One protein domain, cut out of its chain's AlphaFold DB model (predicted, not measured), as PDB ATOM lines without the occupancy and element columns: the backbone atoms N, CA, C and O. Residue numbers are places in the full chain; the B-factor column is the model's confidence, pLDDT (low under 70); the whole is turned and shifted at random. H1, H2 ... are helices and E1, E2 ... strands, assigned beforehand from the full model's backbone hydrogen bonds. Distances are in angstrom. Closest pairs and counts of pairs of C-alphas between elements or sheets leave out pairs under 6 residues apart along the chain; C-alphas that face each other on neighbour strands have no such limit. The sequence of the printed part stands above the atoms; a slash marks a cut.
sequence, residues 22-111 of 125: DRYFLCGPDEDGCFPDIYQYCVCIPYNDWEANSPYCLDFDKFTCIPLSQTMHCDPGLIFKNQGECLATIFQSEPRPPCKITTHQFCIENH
ATOM      1  N   ASP A  22      44.038  19.146  77.514       88.19
ATOM      2  CA  ASP A  22      44.539  18.048  78.340       88.19
ATOM      3  C   ASP A  22      45.719  18.508  79.209       88.19
ATOM      4  O   ASP A  22      46.183  17.762  80.060       88.19
ATOM      5  N   ARG A  23      46.214  19.741  79.019       96.25
ATOM      6  CA  ARG A  23      47.386  20.282  79.711       96.25
ATOM      7  C   ARG A  23      46.991  21.110  80.926       96.25
ATOM      8  O   ARG A  23      46.141  21.994  80.851       96.25
ATOM      9  N   TYR A  24      47.682  20.862  82.031       97.50
ATOM     10  CA  TYR A  24      47.510  21.573  83.293       97.50
ATOM     11  C   TYR A  24      48.870  22.013  83.822       97.50
ATOM     12  O   TYR A  24      49.870  21.323  83.639       97.50
ATOM     13  N   PHE A  25      48.915  23.157  84.487       97.56
ATOM     14  CA  PHE A  25      50.013  23.518  85.365       97.56
ATOM     15  C   PHE A  25      49.860  22.799  86.698       97.56
ATOM     16  O   PHE A  25      48.779  22.803  87.271       97.56
ATOM     17  N   LEU A  26      50.951  22.226  87.188       97.00
ATOM     18  CA  LEU A  26      51.096  21.646  88.512       97.00
ATOM     19  C   LEU A  26      51.965  22.597  89.344       97.00
ATOM     20  O   LEU A  26      53.174  22.701  89.100       97.00
ATOM     21  N   CYS A  27      51.342  23.309  90.280       96.44
ATOM     22  CA  CYS A  27      52.020  24.249  91.174       96.44
ATOM     23  C   CYS A  27      52.093  23.667  92.587       96.44
ATOM     24  O   CYS A  27      51.113  23.101  93.078       96.44
ATOM     25  N   GLY A  28      53.263  23.786  93.216       92.06
ATOM     26  CA  GLY A  28      53.468  23.318  94.584       92.06
ATOM     27  C   GLY A  28      53.116  24.366  95.633       92.06
ATOM     28  O   GLY A  28      52.916  25.524  95.279       92.06
ATOM     29  N   PRO A  29      53.058  23.960  96.909       85.88
ATOM     30  CA  PRO A  29      52.854  24.865  98.039       85.88
ATOM     31  C   PRO A  29      54.143  25.569  98.501       85.88
ATOM     32  O   PRO A  29      54.086  26.386  99.415       85.88
ATOM     33  N   ASP A  30      55.294  25.207  97.931       87.00
ATOM     34  CA  ASP A  30      56.625  25.663  98.338       87.00
ATOM     35  C   ASP A  30      57.395  26.227  97.135       87.00
ATOM     36  O   ASP A  30      57.029  25.960  95.985       87.00
ATOM     37  N   GLU A  31      58.464  26.972  97.402       88.12
ATOM     38  CA  GLU A  31      59.295  27.703  96.434       88.12
ATOM     39  C   GLU A  31      59.893  26.766  95.374       88.12
ATOM     40  O   GLU A  31      59.928  27.093  94.191       88.12
ATOM     41  N   ASP A  32      60.248  25.538  95.764       87.12
ATOM     42  CA  ASP A  32      60.768  24.492  94.870       87.12
ATOM     43  C   ASP A  32      59.683  23.793  94.018       87.12
ATOM     44  O   ASP A  32      59.973  22.986  93.121       87.12
ATOM     45  N   GLY A  33      58.415  24.101  94.284       88.44
ATOM     46  CA  GLY A  33      57.246  23.547  93.625       88.44
ATOM     47  C   GLY A  33      56.834  22.164  94.118       88.44
ATOM     48  O   GLY A  33      56.851  21.860  95.307       88.44
ATOM     49  N   CYS A  34      56.341  21.329  93.200       91.88
ATOM     50  CA  CYS A  34      55.821  20.006  93.548       91.88
ATOM     51  C   CYS A  34      56.918  18.952  93.642       91.88
ATOM     52  O   CYS A  34      57.601  18.662  92.647       91.88
ATOM     53  N   PHE A  35      57.004  18.325  94.815       88.81
ATOM     54  CA  PHE A  35      57.857  17.171  95.061       88.81
ATOM     55  C   PHE A  35      57.142  15.861  94.690       88.81
ATOM     56  O   PHE A  35      55.915  15.766  94.816       88.81
ATOM     57  N   PRO A  36      57.895  14.838  94.251       85.50
ATOM     58  CA  PRO A  36      57.361  13.489  94.102       85.50
ATOM     59  C   PRO A  36      56.701  12.999  95.398       85.50
ATOM     60  O   PRO A  36      57.114  13.380  96.491       85.50
ATOM     61  N   ASP A  37      55.679  12.156  95.261       85.00
ATOM     62  CA  ASP A  37      54.971  11.470  96.358       85.00
ATOM     63  C   ASP A  37      54.098  12.351  97.275       85.00
ATOM     64  O   ASP A  37      53.451  11.836  98.190       85.00
ATOM     65  N   ILE A  38      54.026  13.662  97.017       87.62
ATOM     66  CA  ILE A  38      53.205  14.598  97.804       87.62
ATOM     67  C   ILE A  38      52.266  15.468  96.952       87.62
ATOM     68  O   ILE A  38      51.859  16.560  97.355       87.62
ATOM     69  N   TYR A  39      51.899  14.979  95.768       93.38
ATOM     70  CA  TYR A  39      51.066  15.688  94.789       93.38
ATOM     71  C   TYR A  39      49.673  16.095  95.303       93.38
ATOM     72  O   TYR A  39      49.066  17.007  94.744       93.38
ATOM     73  N   GLN A  40      49.179  15.486  96.382       89.81
ATOM     74  CA  GLN A  40      47.935  15.875  97.054       89.81
ATOM     75  C   GLN A  40      47.984  17.275  97.692       89.81
ATOM     76  O   GLN A  40      46.937  17.843  97.986       89.81
ATOM     77  N   TYR A  41      49.180  17.830  97.923       91.50
ATOM     78  CA  TYR A  41      49.359  19.206  98.414       91.50
ATOM     79  C   TYR A  41      49.658  20.209  97.297       91.50
ATOM     80  O   TYR A  41      49.808  21.401  97.558       91.50
ATOM     81  N   CYS A  42      49.771  19.728  96.062       95.62
ATOM     82  CA  CYS A  42      49.878  20.574  94.888       95.62
ATOM     83  C   CYS A  42      48.498  21.015  94.412       95.62
ATOM     84  O   CYS A  42      47.472  20.545  94.896       95.62
ATOM     85  N   VAL A  43      48.475  21.882  93.407       96.88
ATOM     86  CA  VAL A  43      47.255  22.264  92.699       96.88
ATOM     87  C   VAL A  43      47.439  22.112  91.196       96.88
ATOM     88  O   VAL A  43      48.531  22.333  90.663       96.88
ATOM     89  N   CYS A  44      46.356  21.757  90.510       97.44
ATOM     90  CA  CYS A  44      46.288  21.727  89.060       97.44
ATOM     91  C   CYS A  44      45.498  22.926  88.528       97.44
ATOM     92  O   CYS A  44      44.370  23.172  88.947       97.44
ATOM     93  N   ILE A  45      46.064  23.659  87.571       97.56
ATOM     94  CA  ILE A  45      45.433  24.825  86.936       97.56
ATOM     95  C   ILE A  45      45.402  24.612  85.419       97.56
ATOM     96  O   ILE A  45      46.443  24.294  84.848       97.56
ATOM     97  N   PRO A  46      44.263  24.801  84.731       96.75
ATOM     98  CA  PRO A  46      44.193  24.656  83.279       96.75
ATOM     99  C   PRO A  46      45.244  25.493  82.529       96.75
ATOM    100  O   PRO A  46      45.400  26.696  82.766       96.75
ATOM    101  N   TYR A  47      45.942  24.867  81.580       96.44
ATOM    102  CA  TYR A  47      46.874  25.555  80.686       96.44
ATOM    103  C   TYR A  47      46.098  26.356  79.630       96.44
ATOM    104  O   TYR A  47      45.241  25.815  78.932       96.44
ATOM    105  N   ASN A  48      46.397  27.647  79.469       94.94
ATOM    106  CA  ASN A  48      45.810  28.454  78.400       94.94
ATOM    107  C   ASN A  48      46.595  28.247  77.095       94.94
ATOM    108  O   ASN A  48      47.596  28.916  76.854       94.94
ATOM    109  N   ASP A  49      46.129  27.347  76.227       92.75
ATOM    110  CA  ASP A  49      46.823  26.983  74.980       92.75
ATOM    111  C   ASP A  49      47.177  28.162  74.059       92.75
ATOM    112  O   ASP A  49      48.135  28.072  73.290       92.75
ATOM    113  N   TRP A  50      46.433  29.265  74.146       94.19
ATOM    114  CA  TRP A  50      46.595  30.428  73.276       94.19
ATOM    115  C   TRP A  50      47.617  31.423  73.809       94.19
ATOM    116  O   TRP A  50      48.410  31.974  73.050       94.19
ATOM    117  N   GLU A  51      47.592  31.664  75.117       96.19
ATOM    118  CA  GLU A  51      48.318  32.782  75.714       96.19
ATOM    119  C   GLU A  51      49.344  32.342  76.743       96.19
ATOM    120  O   GLU A  51      50.114  33.188  77.167       96.19
ATOM    121  N   ALA A  52      49.416  31.068  77.138       95.00
ATOM    122  CA  ALA A  52      50.257  30.620  78.251       95.00
ATOM    123  C   ALA A  52      51.729  31.034  78.145       95.00
ATOM    124  O   ALA A  52      52.356  31.217  79.180       95.00
ATOM    125  N   ASN A  53      52.268  31.212  76.934       97.25
ATOM    126  CA  ASN A  53      53.649  31.662  76.694       97.25
ATOM    127  C   ASN A  53      53.785  33.181  76.454       97.25
ATOM    128  O   ASN A  53      54.879  33.658  76.158       97.25
ATOM    129  N   SER A  54      52.684  33.925  76.536       97.50
ATOM    130  CA  SER A  54      52.632  35.391  76.491       97.50
ATOM    131  C   SER A  54      52.663  35.966  77.909       97.50
ATOM    132  O   SER A  54      52.365  35.238  78.853       97.50
ATOM    133  N   PRO A  55      52.973  37.262  78.090       98.00
ATOM    134  CA  PRO A  55      52.984  37.876  79.411       98.00
ATOM    135  C   PRO A  55      51.635  37.807  80.138       98.00
ATOM    136  O   PRO A  55      50.578  37.969  79.523       98.00
ATOM    137  N   TYR A  56      51.684  37.624  81.458       97.88
ATOM    138  CA  TYR A  56      50.526  37.631  82.357       97.88
ATOM    139  C   TYR A  56      50.665  38.738  83.392       97.88
ATOM    140  O   TYR A  56      51.765  39.053  83.835       97.88
ATOM    141  N   CYS A  57      49.531  39.290  83.796       97.56
ATOM    142  CA  CYS A  57      49.402  40.180  84.930       97.56
ATOM    143  C   CYS A  57      48.938  39.396  86.157       97.56
ATOM    144  O   CYS A  57      47.934  38.679  86.088       97.56
ATOM    145  N   LEU A  58      49.636  39.567  87.276       97.56
ATOM    146  CA  LEU A  58      49.157  39.136  88.582       97.56
ATOM    147  C   LEU A  58      48.220  40.201  89.159       97.56
ATOM    148  O   LEU A  58      48.636  41.318  89.457       97.56
ATOM    149  N   ASP A  59      46.958  39.835  89.360       95.06
ATOM    150  CA  ASP A  59      46.045  40.580  90.226       95.06
ATOM    151  C   ASP A  59      46.283  40.110  91.665       95.06
ATOM    152  O   ASP A  59      45.841  39.025  92.060       95.06
ATOM    153  N   PHE A  60      47.041  40.906  92.421       89.62
ATOM    154  CA  PHE A  60      47.442  40.587  93.792       89.62
ATOM    155  C   PHE A  60      46.252  40.547  94.762       89.62
ATOM    156  O   PHE A  60      46.239  39.732  95.680       89.62
ATOM    157  N   ASP A  61      45.221  41.368  94.540       90.75
ATOM    158  CA  ASP A  61      44.048  41.415  95.419       90.75
ATOM    159  C   ASP A  61      43.179  40.161  95.264       90.75
ATOM    160  O   ASP A  61      42.606  39.653  96.235       90.75
ATOM    161  N   LYS A  62      43.061  39.651  94.032       92.38
ATOM    162  CA  LYS A  62      42.251  38.459  93.736       92.38
ATOM    163  C   LYS A  62      43.036  37.153  93.755       92.38
ATOM    164  O   LYS A  62      42.394  36.099  93.784       92.38
ATOM    165  N   PHE A  63      44.368  37.226  93.754       94.81
ATOM    166  CA  PHE A  63      45.273  36.102  93.509       94.81
ATOM    167  C   PHE A  63      44.908  35.377  92.215       94.81
ATOM    168  O   PHE A  63      44.587  34.191  92.215       94.81
ATOM    169  N   THR A  64      44.895  36.117  91.107       96.25
ATOM    170  CA  THR A  64      44.592  35.568  89.778       96.25
ATOM    171  C   THR A  64      45.620  35.998  88.751       96.25
ATOM    172  O   THR A  64      46.089  37.135  88.777       96.25
ATOM    173  N   CYS A  65      45.894  35.116  87.797       97.00
ATOM    174  CA  CYS A  65      46.755  35.396  86.658       97.00
ATOM    175  C   CYS A  65      45.916  35.639  85.406       97.00
ATOM    176  O   CYS A  65      45.244  34.737  84.905       97.00
ATOM    177  N   ILE A  66      45.980  36.859  84.880       96.00
ATOM    178  CA  ILE A  66      45.212  37.290  83.707       96.00
ATOM    179  C   ILE A  66      46.192  37.538  82.554       96.00
ATOM    180  O   ILE A  66      47.193  38.223  82.769       96.00
ATOM    181  N   PRO A  67      45.945  37.031  81.334       96.69
ATOM    182  CA  PRO A  67      46.771  37.372  80.178       96.69
ATOM    183  C   PRO A  67      46.888  38.892  80.029       96.69
ATOM    184  O   PRO A  67      45.887  39.605  80.126       96.69
ATOM    185  N   LEU A  68      48.093  39.411  79.780       96.69
ATOM    186  CA  LEU A  68      48.313  40.861  79.707       96.69
ATOM    187  C   LEU A  68      47.482  41.516  78.586       96.69
ATOM    188  O   LEU A  68      47.040  42.649  78.724       96.69
ATOM    189  N   SER A  69      47.205  40.773  77.514       95.31
ATOM    190  CA  SER A  69      46.284  41.114  76.417       95.31
ATOM    191  C   SER A  69      44.840  41.385  76.858       95.31
ATOM    192  O   SER A  69      44.102  42.049  76.133       95.31
ATOM    193  N   GLN A  70      44.418  40.861  78.012       94.38
ATOM    194  CA  GLN A  70      43.037  40.907  78.505       94.38
ATOM    195  C   GLN A  70      42.832  41.911  79.649       94.38
ATOM    196  O   GLN A  70      41.717  42.041  80.154       94.38
ATOM    197  N   THR A  71      43.873  42.647  80.048       92.19
ATOM    198  CA  THR A  71      43.783  43.723  81.043       92.19
ATOM    199  C   THR A  71      44.300  45.042  80.473       92.19
ATOM    200  O   THR A  71      45.266  45.073  79.719       92.19
ATOM    201  N   MET A  72      43.652  46.158  80.823       88.06
ATOM    202  CA  MET A  72      44.075  47.491  80.364       88.06
ATOM    203  C   MET A  72      45.189  48.093  81.227       88.06
ATOM    204  O   MET A  72      45.948  48.938  80.755       88.06
ATOM    205  N   HIS A  73      45.283  47.674  82.490       89.50
ATOM    206  CA  HIS A  73      46.237  48.205  83.454       89.50
ATOM    207  C   HIS A  73      46.821  47.054  84.271       89.50
ATOM    208  O   HIS A  73      46.090  46.315  84.927       89.50
ATOM    209  N   CYS A  74      48.141  46.918  84.220       95.94
ATOM    210  CA  CYS A  74      48.908  46.047  85.094       95.94
ATOM    211  C   CYS A  74      50.084  46.846  85.646       95.94
ATOM    212  O   CYS A  74      50.738  47.563  84.884       95.94
ATOM    213  N   ASP A  75      50.348  46.732  86.946       95.38
ATOM    214  CA  ASP A  75      51.587  47.258  87.511       95.38
ATOM    215  C   ASP A  75      52.772  46.541  86.837       95.38
ATOM    216  O   ASP A  75      52.776  45.307  86.803       95.38
ATOM    217  N   PRO A  76      53.774  47.256  86.291       94.75
ATOM    218  CA  PRO A  76      54.938  46.629  85.666       94.75
ATOM    219  C   PRO A  76      55.671  45.618  86.559       94.75
ATOM    220  O   PRO A  76      56.241  44.661  86.039       94.75
ATOM    221  N   GLY A  77      55.647  45.805  87.883       95.62
ATOM    222  CA  GLY A  77      56.220  44.878  88.862       95.62
ATOM    223  C   GLY A  77      55.415  43.590  89.059       95.62
ATOM    224  O   GLY A  77      55.922  42.650  89.662       95.62
ATOM    225  N   LEU A  78      54.189  43.527  88.532       96.88
ATOM    226  CA  LEU A  78      53.285  42.374  88.586       96.88
ATOM    227  C   LEU A  78      53.104  41.705  87.212       96.88
ATOM    228  O   LEU A  78      52.200  40.884  87.034       96.88
ATOM    229  N   ILE A  79      53.950  42.044  86.233       97.88
ATOM    230  CA  ILE A  79      53.966  41.405  84.915       97.88
ATOM    231  C   ILE A  79      54.975  40.254  84.918       97.88
ATOM    232  O   ILE A  79      56.173  40.443  85.126       97.88
ATOM    233  N   PHE A  80      54.494  39.063  84.584       98.12
ATOM    234  CA  PHE A  80      55.281  37.839  84.465       98.12
ATOM    235  C   PHE A  80      55.393  37.417  83.006       98.12
ATOM    236  O   PHE A  80      54.534  37.743  82.184       98.12
ATOM    237  N   LYS A  81      56.450  36.676  82.657       97.94
ATOM    238  CA  LYS A  81      56.738  36.351  81.250       97.94
ATOM    239  C   LYS A  81      55.728  35.390  80.630       97.94
ATOM    240  O   LYS A  81      55.581  35.387  79.411       97.94
ATOM    241  N   ASN A  82      55.113  34.542  81.448       97.94
ATOM    242  CA  ASN A  82      54.211  33.478  81.029       97.94
ATOM    243  C   ASN A  82      53.247  33.104  82.171       97.94
ATOM    244  O   ASN A  82      53.431  33.524  83.317       97.94
ATOM    245  N   GLN A  83      52.228  32.303  81.854       97.94
ATOM    246  CA  GLN A  83      51.218  31.853  82.818       97.94
ATOM    247  C   GLN A  83      51.850  31.085  83.985       97.94
ATOM    248  O   GLN A  83      51.477  31.305  85.132       97.94
ATOM    249  N   GLY A  84      52.827  30.220  83.699       97.62
ATOM    250  CA  GLY A  84      53.482  29.379  84.699       97.62
ATOM    251  C   GLY A  84      54.265  30.171  85.747       97.62
ATOM    252  O   GLY A  84      54.159  29.851  86.923       97.62
ATOM    253  N   GLU A  85      55.004  31.216  85.350       98.25
ATOM    254  CA  GLU A  85      55.710  32.118  86.282       98.25
ATOM    255  C   GLU A  85      54.723  32.945  87.130       98.25
ATOM    256  O   GLU A  85      54.950  33.173  88.319       98.25
ATOM    257  N   CYS A  86      53.604  33.376  86.540       98.00
ATOM    258  CA  CYS A  86      52.570  34.093  87.285       98.00
ATOM    259  C   CYS A  86      51.916  33.190  88.345       98.00
ATOM    260  O   CYS A  86      51.845  33.556  89.516       98.00
ATOM    261  N   LEU A  87      51.483  31.986  87.950       97.62
ATOM    262  CA  LEU A  87      50.865  31.015  88.858       97.62
ATOM    263  C   LEU A  87      51.844  30.555  89.943       97.62
ATOM    264  O   LEU A  87      51.455  30.418  91.100       97.62
ATOM    265  N   ALA A  88      53.117  30.382  89.589       97.44
ATOM    266  CA  ALA A  88      54.183  30.079  90.534       97.44
ATOM    267  C   ALA A  88      54.253  31.130  91.648       97.44
ATOM    268  O   ALA A  88      54.285  30.776  92.817       97.44
ATOM    269  N   THR A  89      54.128  32.415  91.318       96.69
ATOM    270  CA  THR A  89      54.123  33.481  92.334       96.69
ATOM    271  C   THR A  89      52.933  33.379  93.298       96.69
ATOM    272  O   THR A  89      53.070  33.708  94.471       96.69
ATOM    273  N   ILE A  90      51.770  32.905  92.835       96.19
ATOM    274  CA  ILE A  90      50.581  32.723  93.688       96.19
ATOM    275  C   ILE A  90      50.746  31.530  94.636       96.19
ATOM    276  O   ILE A  90      50.403  31.638  95.811       96.19
ATOM    277  N   PHE A  91      51.214  30.390  94.128       95.62
ATOM    278  CA  PHE A  91      51.177  29.117  94.862       95.62
ATOM    279  C   PHE A  91      52.509  28.736  95.516       95.62
ATOM    280  O   PHE A  91      52.508  28.139  96.585       95.62
ATOM    281  N   GLN A  92      53.623  29.119  94.896       94.94
ATOM    282  CA  GLN A  92      54.995  28.800  95.306       94.94
ATOM    283  C   GLN A  92      55.716  30.029  95.887       94.94
ATOM    284  O   GLN A  92      56.891  29.948  96.206       94.94
ATOM    285  N   SER A  93      55.054  31.187  95.991       92.81
ATOM    286  CA  SER A  93      55.620  32.477  96.442       92.81
ATOM    287  C   SER A  93      56.749  33.065  95.579       92.81
ATOM    288  O   SER A  93      57.063  34.247  95.712       92.81
ATOM    289  N   GLU A  94      57.303  32.300  94.640       94.44
ATOM    290  CA  GLU A  94      58.317  32.739  93.688       94.44
ATOM    291  C   GLU A  94      57.917  32.418  92.242       94.44
ATOM    292  O   GLU A  94      57.309  31.382  91.972       94.44
ATOM    293  N   PRO A  95      58.294  33.259  91.260       95.00
ATOM    294  CA  PRO A  95      58.018  32.982  89.852       95.00
ATOM    295  C   PRO A  95      58.880  31.858  89.274       95.00
ATOM    296  O   PRO A  95      58.605  31.377  88.172       95.00
ATOM    297  N   ARG A  96      59.975  31.491  89.952       94.62
ATOM    298  CA  ARG A  96      60.918  30.477  89.489       94.62
ATOM    299  C   ARG A  96      61.224  29.481  90.604       94.62
ATOM    300  O   ARG A  96      61.595  29.934  91.670       94.62
ATOM    301  N   PRO A  97      61.205  28.171  90.305       93.50
ATOM    302  CA  PRO A  97      60.819  27.557  89.031       93.50
ATOM    303  C   PRO A  97      59.339  27.811  88.658       93.50
ATOM    304  O   PRO A  97      58.479  27.841  89.534       93.50
ATOM    305  N   PRO A  98      59.016  27.995  87.361       95.75
ATOM    306  CA  PRO A  98      57.623  28.095  86.938       95.75
ATOM    307  C   PRO A  98      56.899  26.769  87.206       95.75
ATOM    308  O   PRO A  98      57.528  25.704  87.206       95.75
ATOM    309  N   CYS A  99      55.575  26.817  87.357       96.69
ATOM    310  CA  CYS A  99      54.787  25.598  87.526       96.69
ATOM    311  C   CYS A  99      55.016  24.618  86.364       96.69
ATOM    312  O   CYS A  99      55.093  25.010  85.194       96.69
ATOM    313  N   LYS A 100      55.122  23.326  86.684       95.25
ATOM    314  CA  LYS A 100      55.382  22.268  85.695       95.25
ATOM    315  C   LYS A 100      54.123  21.982  84.886       95.25
ATOM    316  O   LYS A 100      53.023  22.185  85.378       95.25
ATOM    317  N   ILE A 101      54.265  21.480  83.663       96.38
ATOM    318  CA  ILE A 101      53.117  21.038  82.859       96.38
ATOM    319  C   ILE A 101      52.877  19.547  83.106       96.38
ATOM    320  O   ILE A 101      53.815  18.752  83.080       96.38
ATOM    321  N   THR A 102      51.618  19.184  83.312       96.38
ATOM    322  CA  THR A 102      51.120  17.818  83.464       96.38
ATOM    323  C   THR A 102      49.815  17.636  82.680       96.38
ATOM    324  O   THR A 102      49.428  18.521  81.908       96.38
ATOM    325  N   THR A 103      49.146  16.495  82.847       96.69
ATOM    326  CA  THR A 103      47.858  16.199  82.215       96.69
ATOM    327  C   THR A 103      46.690  16.246  83.192       96.69
ATOM    328  O   THR A 103      46.871  16.085  84.399       96.69
ATOM    329  N   HIS A 104      45.470  16.397  82.673       95.19
ATOM    330  CA  HIS A 104      44.256  16.255  83.483       95.19
ATOM    331  C   HIS A 104      44.222  14.899  84.202       95.19
ATOM    332  O   HIS A 104      43.950  14.825  85.399       95.19
ATOM    333  N   GLN A 105      44.561  13.829  83.475       95.81
ATOM    334  CA  GLN A 105      44.593  12.468  84.007       95.81
ATOM    335  C   GLN A 105      45.535  12.345  85.213       95.81
ATOM    336  O   GLN A 105      45.157  11.752  86.219       95.81
ATOM    337  N   PHE A 106      46.719  12.963  85.148       95.88
ATOM    338  CA  PHE A 106      47.660  12.980  86.267       95.88
ATOM    339  C   PHE A 106      47.051  13.618  87.522       95.88
ATOM    340  O   PHE A 106      47.213  13.075  88.614       95.88
ATOM    341  N   CYS A 107      46.351  14.749  87.378       95.12
ATOM    342  CA  CYS A 107      45.731  15.452  88.504       95.12
ATOM    343  C   CYS A 107      44.689  14.571  89.206       95.12
ATOM    344  O   CYS A 107      44.683  14.478  90.432       95.12
ATOM    345  N   ILE A 108      43.861  13.868  88.425       95.25
ATOM    346  CA  ILE A 108      42.842  12.952  88.950       95.25
ATOM    347  C   ILE A 108      43.484  11.748  89.653       95.25
ATOM    348  O   ILE A 108      43.095  11.416  90.770       95.25
ATOM    349  N   GLU A 109      44.486  11.112  89.039       95.31
ATOM    350  CA  GLU A 109      45.165   9.938  89.611       95.31
ATOM    351  C   GLU A 109      45.896  10.252  90.923       95.31
ATOM    352  O   GLU A 109      45.945   9.416  91.827       95.31
ATOM    353  N   ASN A 110      46.433  11.467  91.044       95.62
ATOM    354  CA  ASN A 110      47.185  11.913  92.215       95.62
ATOM    355  C   ASN A 110      46.338  12.691  93.233       95.62
ATOM    356  O   ASN A 110      46.885  13.189  94.215       95.62
ATOM    357  N   HIS A 111      45.015  12.763  93.034       94.50
ATOM    358  CA  HIS A 111      44.079  13.490  93.901       94.50
ATOM    359  C   HIS A 111      44.501  14.948  94.140       94.50
ATOM    360  O   HIS A 111      44.345  15.490  95.235       94.50
TER     361      HIS A 111
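What this domain is: This is residues 22 to 111 of the 125 residues of an uncharacterized protein of Fluoribacter bozemanae (UniProt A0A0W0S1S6). The parts stand in a row along the longest axis: the short helix H2, a small sheet of three strands E2, E1 and E5, the helix H1 near the middle, and the hairpin of E3 and E4. H1 is thus sandwiched between the two small sheets, H2 covers the other face of the three-stranded one, and the loops of residues 28 to 42 and 68 to 82 reach toward opposite ends. The printed part has 90 residues, with elements in the order E1, E2, E3, E4, H1, E5, H2; both sheets are antiparallel, the larger in the order E2, E1, E5. The class is mixed, helices and strands, with under half of the residues, 36, in named elements. The whole is compact, with a radius of gyration of the C-alphas of 12.8 A, and elongated in outline, spanning 39 by 25 by 20 A.

How they stand to each other: E1, residues 23 to 27, is the inner strand of the larger sheet. It forms a hairpin with E2, residues 43 to 46, its antiparallel neighbour at 147 degrees; N 25 and O 45 are within hydrogen-bond range at 2.7 A. On the other side of E1 is E5, residues 100 to 103, antiparallel at 135 degrees, with N 26 and O 100 at 2.8 A. E3, residues 56 to 59, and E4, residues 64 to 67, form a hairpin at 148 degrees, with N 57 and O 66 at 2.8 A. Residues 56 to 57 of E3 also pair, antiparallel, with residues 79 to 80. H1, residues 83 to 91, is on the larger sheet at a height over the sheet of 8.8 A. It lies over E1 and runs along the strands, only just, at 29 degrees to E1 on the local plane; the closest C-alphas of H1 and E1, of Phe 91 and Cys 27, are 6.2 A apart. H1 has 6 pairs of C-alphas within 8 A with E4, the closest being Cys 86 and Cys 65 at 6.0 A. H2, residues 104 to 109, is on the opposite face of the larger sheet from H1, over E1 at a height over the sheet of 9.3 A; its closest C-alpha pair with E1 is His 104 and Tyr 24, 6.2 A. H1 and H2 are apart. In H1 and H2 every O i to N i+4 pair is within hydrogen-bond range.

Where its parts are: E1 begins at C-alpha 23, (47.386, 20.282, 79.711), and is 13.0 A long. E2 measures 10.2 A, E3 9.5 A and E4 10.0 A. H1 begins at C-alpha 83, (51.218, 31.853, 82.818), and is 12.4 A long. E5 measures 10.3 A, and H2, 8.8 A, ends at C-alpha 109, (45.165, 9.938, 89.611).

The domain as a whole: The two C-alphas farthest apart, of Asp 37 and Met 72, are 40.9 A from each other. The printed part has no cut. The links E1 to E2 and E4 to H1 are long, with 15 residues each. The mean pLDDT of the printed part is 94.6, and no printed residue is under 70.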